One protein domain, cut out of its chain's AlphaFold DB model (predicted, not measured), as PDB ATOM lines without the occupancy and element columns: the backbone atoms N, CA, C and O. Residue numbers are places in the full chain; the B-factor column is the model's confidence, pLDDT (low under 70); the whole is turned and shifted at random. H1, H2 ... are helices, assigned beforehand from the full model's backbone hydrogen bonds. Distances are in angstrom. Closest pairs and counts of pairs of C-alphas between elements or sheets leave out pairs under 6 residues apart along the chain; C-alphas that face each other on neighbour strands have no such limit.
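This is residues 2 to 72 of the 172 residues of the protein "DUF222 domain-containing protein" of Pseudonocardia sp. MH-G8 (UniProt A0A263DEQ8). One long helix, H1, sticks out as an arm from a small head; the head holds the far end of H1, the short H2 and the medium-length H3, which crosses H1 near that end. Residues 2 to 20 stand free and make much of the length. The printed part has 71 residues with three named helices in the order H1, H2, H3 and no named strand, and its class is all helix. It is loose, with a radius of gyration of the C-alphas of 15.5 A, and its C-alphas span 53 by 27 by 16 A, only just elongated.

Begin with H1, residues 3 to 33, the longest helix. Look at its residues 25 to 32, for with these alone it touches H3, residues 57 to 70. The closest C-alphas of the two are those of Leu 25 and Ala 67, 4.7 A apart. Their lines are about perpendicular, at 85 degrees. From H3 go on to H2, residues 45 to 52, which touches it. The closest C-alphas there are those of Ala 46 and Ala 60, 5.0 A apart. H2 and H3 run opposite ways at a steep tilt of 53 degrees. Back at H1, you will find H2 close but not clearly touching: the closest C-alphas, those of Asp 32 and Cys 45, are 6.1 A apart. H1 and H2 run opposite ways at a steep tilt of 60 degrees. In H1, H2 and H3 every O i to N i+4 pair is within hydrogen-bond range.

Find C-alpha 3 at (31.060, 6.015, -43.828); from there H1 runs 44.8 A to C-alpha 33 at (-12.073, -3.076, -51.653). H2 begins at C-alpha 45 and measures 10.0 A to C-alpha 52. H3 begins at C-alpha 57 and runs 20.0 A to C-alpha 70, which you will find at (0.409, -6.672, -55.693).

The two C-alphas farthest apart are those of Ser 2 and Pro 40, 53.5 A apart. From the first printed C-alpha, Ser 2, to the last, Arg 72, the distance is 41.6 A. Without residues 2 to 20, the body of 52 residues spans 31 by 21 by 14 A, with a radius of gyration of 10.2 A. The link from H1 to H2 is long, with 11 residues between them, and the link from H2 to H3 is tight, with 4. The printed part has no cut. In the B-factor column the mean pLDDT of the printed part is 97.0, and no printed residue of this model is under 70.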
ATOM      1  N   SER A   2      31.600   5.098 -38.995       97.75
ATOM      2  CA  SER A   2      32.325   5.254 -40.267       97.75
ATOM      3  C   SER A   2      31.366   5.498 -41.442       97.75
ATOM      4  O   SER A   2      30.157   5.316 -41.304       97.75
ATOM      5  N   LEU A   3      31.885   5.885 -42.615       97.94
ATOM      6  CA  LEU A   3      31.060   6.015 -43.828       97.94
ATOM      7  C   LEU A   3      30.417   4.684 -44.246       97.94
ATOM      8  O   LEU A   3      29.279   4.690 -44.699       97.94
ATOM      9  N   ARG A   4      31.113   3.556 -44.055       97.31
ATOM     10  CA  ARG A   4      30.570   2.219 -44.351       97.31
ATOM     11  C   ARG A   4      29.459   1.825 -43.381       97.31
ATOM     12  O   ARG A   4      28.470   1.227 -43.795       97.31
ATOM     13  N   ASP A   5      29.604   2.188 -42.109       97.75
ATOM     14  CA  ASP A   5      28.546   1.967 -41.119       97.75
ATOM     15  C   ASP A   5      27.316   2.813 -41.477       97.75
ATOM     16  O   ASP A   5      26.204   2.301 -41.499       97.75
ATOM     17  N   LEU A   6      27.516   4.085 -41.848       98.31
ATOM     18  CA  LEU A   6      26.427   4.963 -42.283       98.31
ATOM     19  C   LEU A   6      25.724   4.431 -43.538       98.31
ATOM     20  O   LEU A   6      24.499   4.450 -43.600       98.31
ATOM     21  N   GLU A   7      26.476   3.954 -44.529       98.00
ATOM     22  CA  GLU A   7      25.919   3.317 -45.728       98.00
ATOM     23  C   GLU A   7      25.060   2.101 -45.363       98.00
ATOM     24  O   GLU A   7      23.929   1.978 -45.834       98.00
ATOM     25  N   THR A   8      25.558   1.248 -44.466       97.94
ATOM     26  CA  THR A   8      24.829   0.070 -43.977       97.94
ATOM     27  C   THR A   8      23.523   0.470 -43.288       97.94
ATOM     28  O   THR A   8      22.474  -0.101 -43.586       97.94
ATOM     29  N   GLU A   9      23.553   1.494 -42.432       98.25
ATOM     30  CA  GLU A   9      22.358   2.011 -41.756       98.25
ATOM     31  C   GLU A   9      21.348   2.618 -42.737       98.25
ATOM     32  O   GLU A   9      20.153   2.332 -42.661       98.25
ATOM     33  N   VAL A  10      21.807   3.408 -43.712       98.06
ATOM     34  CA  VAL A  10      20.932   3.988 -44.744       98.06
ATOM     35  C   VAL A  10      20.248   2.889 -45.560       98.06
ATOM     36  O   VAL A  10      19.042   2.970 -45.803       98.06
ATOM     37  N   LEU A  11      20.983   1.850 -45.960       96.75
ATOM     38  CA  LEU A  11      20.428   0.724 -46.716       96.75
ATOM     39  C   LEU A  11      19.460  -0.118 -45.873       96.75
ATOM     40  O   LEU A  11      18.405  -0.513 -46.371       96.75
ATOM     41  N   SER A  12      19.773  -0.336 -44.594       97.88
ATOM     42  CA  SER A  12      18.887  -1.004 -43.634       97.88
ATOM     43  C   SER A  12      17.556  -0.257 -43.493       97.88
ATOM     44  O   SER A  12      16.480  -0.833 -43.675       97.88
ATOM     45  N   LEU A  13      17.607   1.061 -43.278       98.50
ATOM     46  CA  LEU A  13      16.415   1.906 -43.193       98.50
ATOM     47  C   LEU A  13      15.629   1.932 -44.504       98.50
ATOM     48  O   LEU A  13      14.402   1.879 -44.470       98.50
ATOM     49  N   ALA A  14      16.302   1.963 -45.657       98.06
ATOM     50  CA  ALA A  14      15.630   1.872 -46.951       98.06
ATOM     51  C   ALA A  14      14.847   0.554 -47.098       98.06
ATOM     52  O   ALA A  14      13.710   0.567 -47.576       98.06
ATOM     53  N   GLY A  15      15.414  -0.565 -46.635       98.19
ATOM     54  CA  GLY A  15      14.727  -1.857 -46.574       98.19
ATOM     55  C   GLY A  15      13.517  -1.840 -45.635       98.19
ATOM     56  O   GLY A  15      12.438  -2.296 -46.014       98.19
ATOM     57  N   HIS A  16      13.650  -1.249 -44.444       98.62
ATOM     58  CA  HIS A  16      12.533  -1.097 -43.505       98.62
ATOM     59  C   HIS A  16      11.405  -0.219 -44.060       98.62
ATOM     60  O   HIS A  16      10.232  -0.555 -43.895       98.62
ATOM     61  N   ILE A  17      11.742   0.877 -44.746       98.62
ATOM     62  CA  ILE A  17      10.764   1.739 -45.421       98.62
ATOM     63  C   ILE A  17      10.020   0.939 -46.489       98.62
ATOM     64  O   ILE A  17       8.793   0.970 -46.517       98.62
ATOM     65  N   ALA A  18      10.737   0.169 -47.312       98.44
ATOM     66  CA  ALA A  18      10.123  -0.680 -48.326       98.44
ATOM     67  C   ALA A  18       9.166  -1.721 -47.709       98.44
ATOM     68  O   ALA A  18       8.024  -1.853 -48.148       98.44
ATOM     69  N   ALA A  19       9.583  -2.401 -46.640       98.62
ATOM     70  CA  ALA A  19       8.740  -3.361 -45.929       98.62
ATOM     71  C   ALA A  19       7.473  -2.709 -45.337       98.62
ATOM     72  O   ALA A  19       6.366  -3.241 -45.469       98.62
ATOM     73  N   ALA A  20       7.616  -1.535 -44.717       98.69
ATOM     74  CA  ALA A  20       6.496  -0.776 -44.171       98.69
ATOM     75  C   ALA A  20       5.536  -0.297 -45.272       98.69
ATOM     76  O   ALA A  20       4.318  -0.371 -45.105       98.69
ATOM     77  N   GLU A  21       6.070   0.139 -46.412       98.56
ATOM     78  CA  GLU A  21       5.291   0.562 -47.574       98.56
ATOM     79  C   GLU A  21       4.526  -0.612 -48.200       98.56
ATOM     80  O   GLU A  21       3.350  -0.466 -48.531       98.56
ATOM     81  N   CYS A  22       5.124  -1.805 -48.269       98.69
ATOM     82  CA  CYS A  22       4.424  -3.023 -48.680       98.69
ATOM     83  C   CYS A  22       3.194  -3.291 -47.799       98.69
ATOM     84  O   CYS A  22       2.084  -3.458 -48.309       98.69
ATOM     85  N   ARG A  23       3.373  -3.248 -46.473       98.44
ATOM     86  CA  ARG A  23       2.281  -3.448 -45.511       98.44
ATOM     87  C   ARG A  23       1.206  -2.365 -45.622       98.44
ATOM     88  O   ARG A  23       0.018  -2.672 -45.555       98.44
ATOM     89  N   PHE A  24       1.609  -1.108 -45.812       98.56
ATOM     90  CA  PHE A  24       0.680  -0.006 -46.060       98.56
ATOM     91  C   PHE A  24      -0.178  -0.266 -47.304       98.56
ATOM     92  O   PHE A  24      -1.396  -0.128 -47.239       98.56
ATOM     93  N   LEU A  25       0.434  -0.686 -48.414       98.44
ATOM     94  CA  LEU A  25      -0.284  -0.966 -49.659       98.44
ATOM     95  C   LEU A  25      -1.225  -2.173 -49.543       98.44
ATOM     96  O   LEU A  25      -2.308  -2.137 -50.117       98.44
ATOM     97  N   GLN A  26      -0.858  -3.206 -48.781       98.00
ATOM     98  CA  GLN A  26      -1.746  -4.344 -48.505       98.00
ATOM     99  C   GLN A  26      -3.018  -3.898 -47.774       98.00
ATOM    100  O   GLN A  26      -4.123  -4.196 -48.225       98.00
ATOM    101  N   PHE A  27      -2.872  -3.115 -46.699       98.44
ATOM    102  CA  PHE A  27      -4.027  -2.542 -46.006       98.44
ATOM    103  C   PHE A  27      -4.810  -1.573 -46.886       98.44
ATOM    104  O   PHE A  27      -6.028  -1.509 -46.777       98.44
ATOM    105  N   LEU A  28      -4.132  -0.823 -47.754       98.31
ATOM    106  CA  LEU A  28      -4.791   0.112 -48.654       98.31
ATOM    107  C   LEU A  28      -5.675  -0.603 -49.683       98.31
ATOM    108  O   LEU A  28      -6.783  -0.135 -49.923       98.31
ATOM    109  N   ALA A  29      -5.217  -1.719 -50.262       97.62
ATOM    110  CA  ALA A  29      -6.038  -2.531 -51.163       97.62
ATOM    111  C   ALA A  29      -7.292  -3.044 -50.442       97.62
ATOM    112  O   ALA A  29      -8.403  -2.805 -50.901       97.62
ATOM    113  N   GLU A  30      -7.120  -3.649 -49.262       98.19
ATOM    114  CA  GLU A  30      -8.233  -4.152 -48.448       98.19
ATOM    115  C   GLU A  30      -9.202  -3.033 -48.027       98.19
ATOM    116  O   GLU A  30     -10.417  -3.226 -48.005       98.19
ATOM    117  N   PHE A  31      -8.680  -1.850 -47.697       98.38
ATOM    118  CA  PHE A  31      -9.478  -0.684 -47.328       98.38
ATOM    119  C   PHE A  31     -10.279  -0.124 -48.511       98.38
ATOM    120  O   PHE A  31     -11.431   0.268 -48.324       98.38
ATOM    121  N   ASP A  32      -9.692  -0.092 -49.710       98.19
ATOM    122  CA  ASP A  32     -10.374   0.329 -50.937       98.19
ATOM    123  C   ASP A  32     -11.450  -0.679 -51.362       98.19
ATOM    124  O   ASP A  32     -12.580  -0.272 -51.615       98.19
ATOM    125  N   ASP A  33     -11.140  -1.982 -51.328       97.56
ATOM    126  CA  ASP A  33     -12.073  -3.076 -51.653       97.56
ATOM    127  C   ASP A  33     -13.299  -3.106 -50.732       97.56
ATOM    128  O   ASP A  33     -14.395  -3.482 -51.143       97.56
ATOM    129  N   ARG A  34     -13.123  -2.709 -49.468       98.00
ATOM    130  CA  ARG A  34     -14.206  -2.611 -48.478       98.00
ATOM    131  C   ARG A  34     -14.939  -1.276 -48.506       98.00
ATOM    132  O   ARG A  34     -15.754  -1.029 -47.620       98.00
ATOM    133  N   GLU A  35     -14.604  -0.403 -49.452       97.44
ATOM    134  CA  GLU A  35     -15.110   0.966 -49.528       97.44
ATOM    135  C   GLU A  35     -14.949   1.732 -48.197       97.44
ATOM    136  O   GLU A  35     -15.742   2.609 -47.864       97.44
ATOM    137  N   GLY A  36     -13.906   1.437 -47.408       97.38
ATOM    138  CA  GLY A  36     -13.719   2.008 -46.064       97.38
ATOM    139  C   GLY A  36     -13.500   3.527 -46.059       97.38
ATOM    140  O   GLY A  36     -13.602   4.191 -45.027       97.38
ATOM    141  N   TRP A  37     -13.207   4.090 -47.228       97.06
ATOM    142  CA  TRP A  37     -13.098   5.520 -47.483       97.06
ATOM    143  C   TRP A  37     -14.454   6.216 -47.657       97.06
ATOM    144  O   TRP A  37     -14.495   7.452 -47.647       97.06
ATOM    145  N   ALA A  38     -15.537   5.464 -47.871       95.81
ATOM    146  CA  ALA A  38     -16.847   6.011 -48.176       95.81
ATOM    147  C   ALA A  38     -17.372   6.865 -47.016       95.81
ATOM    148  O   ALA A  38     -17.280   6.523 -45.838       95.81
ATOM    149  N   GLY A  39     -17.931   8.018 -47.364       93.00
ATOM    150  CA  GLY A  39     -18.485   8.957 -46.404       93.00
ATOM    151  C   GLY A  39     -18.980  10.227 -47.088       93.00
ATOM    152  O   GLY A  39     -18.666  10.461 -48.262       93.00
ATOM    153  N   PRO A  40     -19.749  11.071 -46.379       93.44
ATOM    154  CA  PRO A  40     -20.289  12.300 -46.945       93.44
ATOM    155  C   PRO A  40     -19.192  13.171 -47.575       93.44
ATOM    156  O   PRO A  40     -18.210  13.524 -46.926       93.44
ATOM    157  N   GLY A  41     -19.349  13.506 -48.859       92.69
ATOM    158  CA  GLY A  41     -18.413  14.363 -49.596       92.69
ATOM    159  C   GLY A  41     -17.128  13.683 -50.097       92.69
ATOM    160  O   GLY A  41     -16.330  14.332 -50.777       92.69
ATOM    161  N   ILE A  42     -16.917  12.387 -49.831       95.44
ATOM    162  CA  ILE A  42     -15.766  11.635 -50.349       95.44
ATOM    163  C   ILE A  42     -16.147  10.888 -51.628       95.44
ATOM    164  O   ILE A  42     -17.089  10.107 -51.650       95.44
ATOM    165  N   ARG A  43     -15.399  11.140 -52.710       93.69
ATOM    166  CA  ARG A  43     -15.725  10.657 -54.065       93.69
ATOM    167  C   ARG A  43     -14.945   9.415 -54.503       93.69
ATOM    168  O   ARG A  43     -15.284   8.829 -55.521       93.69
ATOM    169  N   SER A  44     -13.864   9.078 -53.802       96.81
ATOM    170  CA  SER A  44     -13.013   7.910 -54.073       96.81
ATOM    171  C   SER A  44     -11.993   7.707 -52.952       96.81
ATOM    172  O   SER A  44     -11.689   8.653 -52.214       96.81
ATOM    173  N   CYS A  45     -11.366   6.529 -52.882       97.94
ATOM    174  CA  CYS A  45     -10.248   6.294 -51.965       97.94
ATOM    175  C   CYS A  45      -9.066   7.235 -52.223       97.94
ATOM    176  O   CYS A  45      -8.423   7.706 -51.289       97.94
ATOM    177  N   ALA A  46      -8.803   7.590 -53.486       98.06
ATOM    178  CA  ALA A  46      -7.753   8.552 -53.819       98.06
ATOM    179  C   ALA A  46      -8.054   9.950 -53.250       98.06
ATOM    180  O   ALA A  46      -7.154  10.634 -52.761       98.06
ATOM    181  N   HIS A  47      -9.324  10.370 -53.289       97.50
ATOM    182  CA  HIS A  47      -9.766  11.613 -52.661       97.50
ATOM    183  C   HIS A  47      -9.628  11.547 -51.136       97.50
ATOM    184  O   HIS A  47      -9.121  12.489 -50.527       97.50
ATOM    185  N   TRP A  48     -10.009  10.418 -50.531       98.06
ATOM    186  CA  TRP A  48      -9.846  10.179 -49.097       98.06
ATOM    187  C   TRP A  48      -8.381  10.256 -48.661       98.06
ATOM    188  O   TRP A  48      -8.073  10.989 -47.728       98.06
ATOM    189  N   LEU A  49      -7.468   9.586 -49.371       97.94
ATOM    190  CA  LEU A  49      -6.025   9.633 -49.104       97.94
ATOM    191  C   LEU A  49      -5.465  11.047 -49.229       97.94
ATOM    192  O   LEU A  49      -4.598  11.444 -48.450       97.94
ATOM    193  N   SER A  50      -5.965  11.822 -50.191       96.81
ATOM    194  CA  SER A  50      -5.509  13.195 -50.367       96.81
ATOM    195  C   SER A  50      -5.854  14.075 -49.168       96.81
ATOM    196  O   SER A  50      -5.008  14.827 -48.691       96.81
ATOM    197  N   TRP A  51      -7.061  13.921 -48.625       94.75
ATOM    198  CA  TRP A  51      -7.505  14.657 -47.445       94.75
ATOM    199  C   TRP A  51      -6.913  14.114 -46.136       94.75
ATOM    200  O   TRP A  51      -6.435  14.885 -45.308       94.75
ATOM    201  N   ARG A  52      -6.951  12.794 -45.928       96.38
ATOM    202  CA  ARG A  52      -6.657  12.155 -44.635       96.38
ATOM    203  C   ARG A  52      -5.199  11.778 -44.441       96.38
ATOM    204  O   ARG A  52      -4.748  11.752 -43.303       96.38
ATOM    205  N   ALA A  53      -4.480  11.497 -45.525       94.69
ATOM    206  CA  ALA A  53      -3.072  11.103 -45.499       94.69
ATOM    207  C   ALA A  53      -2.146  12.150 -46.149       94.69
ATOM    208  O   ALA A  53      -0.957  11.897 -46.313       94.69
ATOM    209  N   GLY A  54      -2.676  13.318 -46.541       96.44
ATOM    210  CA  GLY A  54      -1.889  14.429 -47.090       96.44
ATOM    211  C   GLY A  54      -1.234  14.140 -48.445       96.44
ATOM    212  O   GLY A  54      -0.294  14.830 -48.839       96.44
ATOM    213  N   MET A  55      -1.694  13.117 -49.169       97.44
ATOM    214  CA  MET A  55      -1.120  12.745 -50.461       97.44
ATOM    215  C   MET A  55      -1.614  13.663 -51.584       97.44
ATOM    216  O   MET A  55      -2.759  14.118 -51.604       97.44
ATOM    217  N   SER A  56      -0.790  13.870 -52.614       97.81
ATOM    218  CA  SER A  56      -1.338  14.372 -53.878       97.81
ATOM    219  C   SER A  56      -2.285  13.321 -54.471       97.81
ATOM    220  O   SER A  56      -2.017  12.122 -54.371       97.81
ATOM    221  N   VAL A  57      -3.355  13.740 -55.152       96.50
ATOM    222  CA  VAL A  57      -4.283  12.801 -55.814       96.50
ATOM    223  C   VAL A  57      -3.543  11.876 -56.788       96.50
ATOM    224  O   VAL A  57      -3.831  10.684 -56.855       96.50
ATOM    225  N   ARG A  58      -2.533  12.392 -57.501       96.94
ATOM    226  CA  ARG A  58      -1.690  11.592 -58.404       96.94
ATOM    227  C   ARG A  58      -0.943  10.488 -57.654       96.94
ATOM    228  O   ARG A  58      -0.929   9.350 -58.112       96.94
ATOM    229  N   THR A  59      -0.344  10.828 -56.515       97.69
ATOM    230  CA  THR A  59       0.355   9.873 -55.646       97.69
ATOM    231  C   THR A  59      -0.613   8.818 -55.123       97.69
ATOM    232  O   THR A  59      -0.303   7.634 -55.198       97.69
ATOM    233  N   ALA A  60      -1.796   9.232 -54.667       98.06
ATOM    234  CA  ALA A  60      -2.818   8.334 -54.140       98.06
ATOM    235  C   ALA A  60      -3.316   7.329 -55.193       98.06
ATOM    236  O   ALA A  60      -3.369   6.132 -54.925       98.06
ATOM    237  N   VAL A  61      -3.612   7.791 -56.415       97.38
ATOM    238  CA  VAL A  61      -3.989   6.912 -57.539       97.38
ATOM    239  C   VAL A  61      -2.868   5.925 -57.871       97.38
ATOM    240  O   VAL A  61      -3.132   4.758 -58.150       97.38
ATOM    241  N   GLU A  62      -1.611   6.371 -57.838       97.06
ATOM    242  CA  GLU A  62      -0.474   5.488 -58.088       97.06
ATOM    243  C   GLU A  62      -0.342   4.404 -57.014       97.06
ATOM    244  O   GLU A  62      -0.189   3.238 -57.373       97.06
ATOM    245  N   HIS A  63      -0.472   4.763 -55.732       97.75
ATOM    246  CA  HIS A  63      -0.435   3.803 -54.627       97.75
ATOM    247  C   HIS A  63      -1.577   2.794 -54.731       97.75
ATOM    248  O   HIS A  63      -1.317   1.601 -54.662       97.75
ATOM    249  N   LEU A  64      -2.810   3.241 -54.993       97.44
ATOM    250  CA  LEU A  64      -3.962   2.349 -55.185       97.44
ATOM    251  C   LEU A  64      -3.740   1.358 -56.332       97.44
ATOM    252  O   LEU A  64      -3.983   0.164 -56.187       97.44
ATOM    253  N   ARG A  65      -3.203   1.823 -57.465       96.00
ATOM    254  CA  ARG A  65      -2.859   0.937 -58.588       96.00
ATOM    255  C   ARG A  65      -1.821  -0.114 -58.185       96.00
ATOM    256  O   ARG A  65      -1.951  -1.269 -58.581       96.00
ATOM    257  N   VAL A  66      -0.767   0.284 -57.467       97.31
ATOM    258  CA  VAL A  66       0.278  -0.653 -57.020       97.31
ATOM    259  C   VAL A  66      -0.291  -1.642 -56.002       97.31
ATOM    260  O   VAL A  66      -0.061  -2.838 -56.152       97.31
ATOM    261  N   ALA A  67      -1.067  -1.158 -55.032       97.06
ATOM    262  CA  ALA A  67      -1.730  -1.956 -54.005       97.06
ATOM    263  C   ALA A  67      -2.559  -3.091 -54.623       97.06
ATOM    264  O   ALA A  67      -2.318  -4.262 -54.343       97.06
ATOM    265  N   HIS A  68      -3.445  -2.755 -55.563       95.44
ATOM    266  CA  HIS A  68      -4.286  -3.737 -56.253       95.44
ATOM    267  C   HIS A  68      -3.512  -4.682 -57.177       95.44
ATOM    268  O   HIS A  68      -3.904  -5.832 -57.369       95.44
ATOM    269  N   ALA A  69      -2.406  -4.228 -57.769       94.44
ATOM    270  CA  ALA A  69      -1.574  -5.088 -58.607       94.44
ATOM    271  C   ALA A  69      -0.805  -6.137 -57.785       94.44
ATOM    272  O   ALA A  69      -0.659  -7.274 -58.236       94.44
ATOM    273  N   LEU A  70      -0.347  -5.779 -56.579       94.75
ATOM    274  CA  LEU A  70       0.409  -6.672 -55.693       94.75
ATOM    275  C   LEU A  70      -0.389  -7.908 -55.258       94.75
ATOM    276  O   LEU A  70       0.202  -8.974 -55.100       94.75
ATOM    277  N   ALA A  71      -1.721  -7.818 -55.177       90.12
ATOM    278  CA  ALA A  71      -2.589  -8.959 -54.865       90.12
ATOM    279  C   ALA A  71      -2.430 -10.149 -55.836       90.12
ATOM    280  O   ALA A  71      -2.763 -11.279 -55.487       90.12
ATOM    281  N   ARG A  72      -1.909  -9.917 -57.050       90.31
ATOM    282  CA  ARG A  72      -1.648 -10.962 -58.061       90.31
ATOM    283  C   ARG A  72      -0.165 -11.275 -58.247       90.31
ATOM    284  O   ARG A  72       0.187 -12.002 -59.169       90.31
TER     285      ARG A  72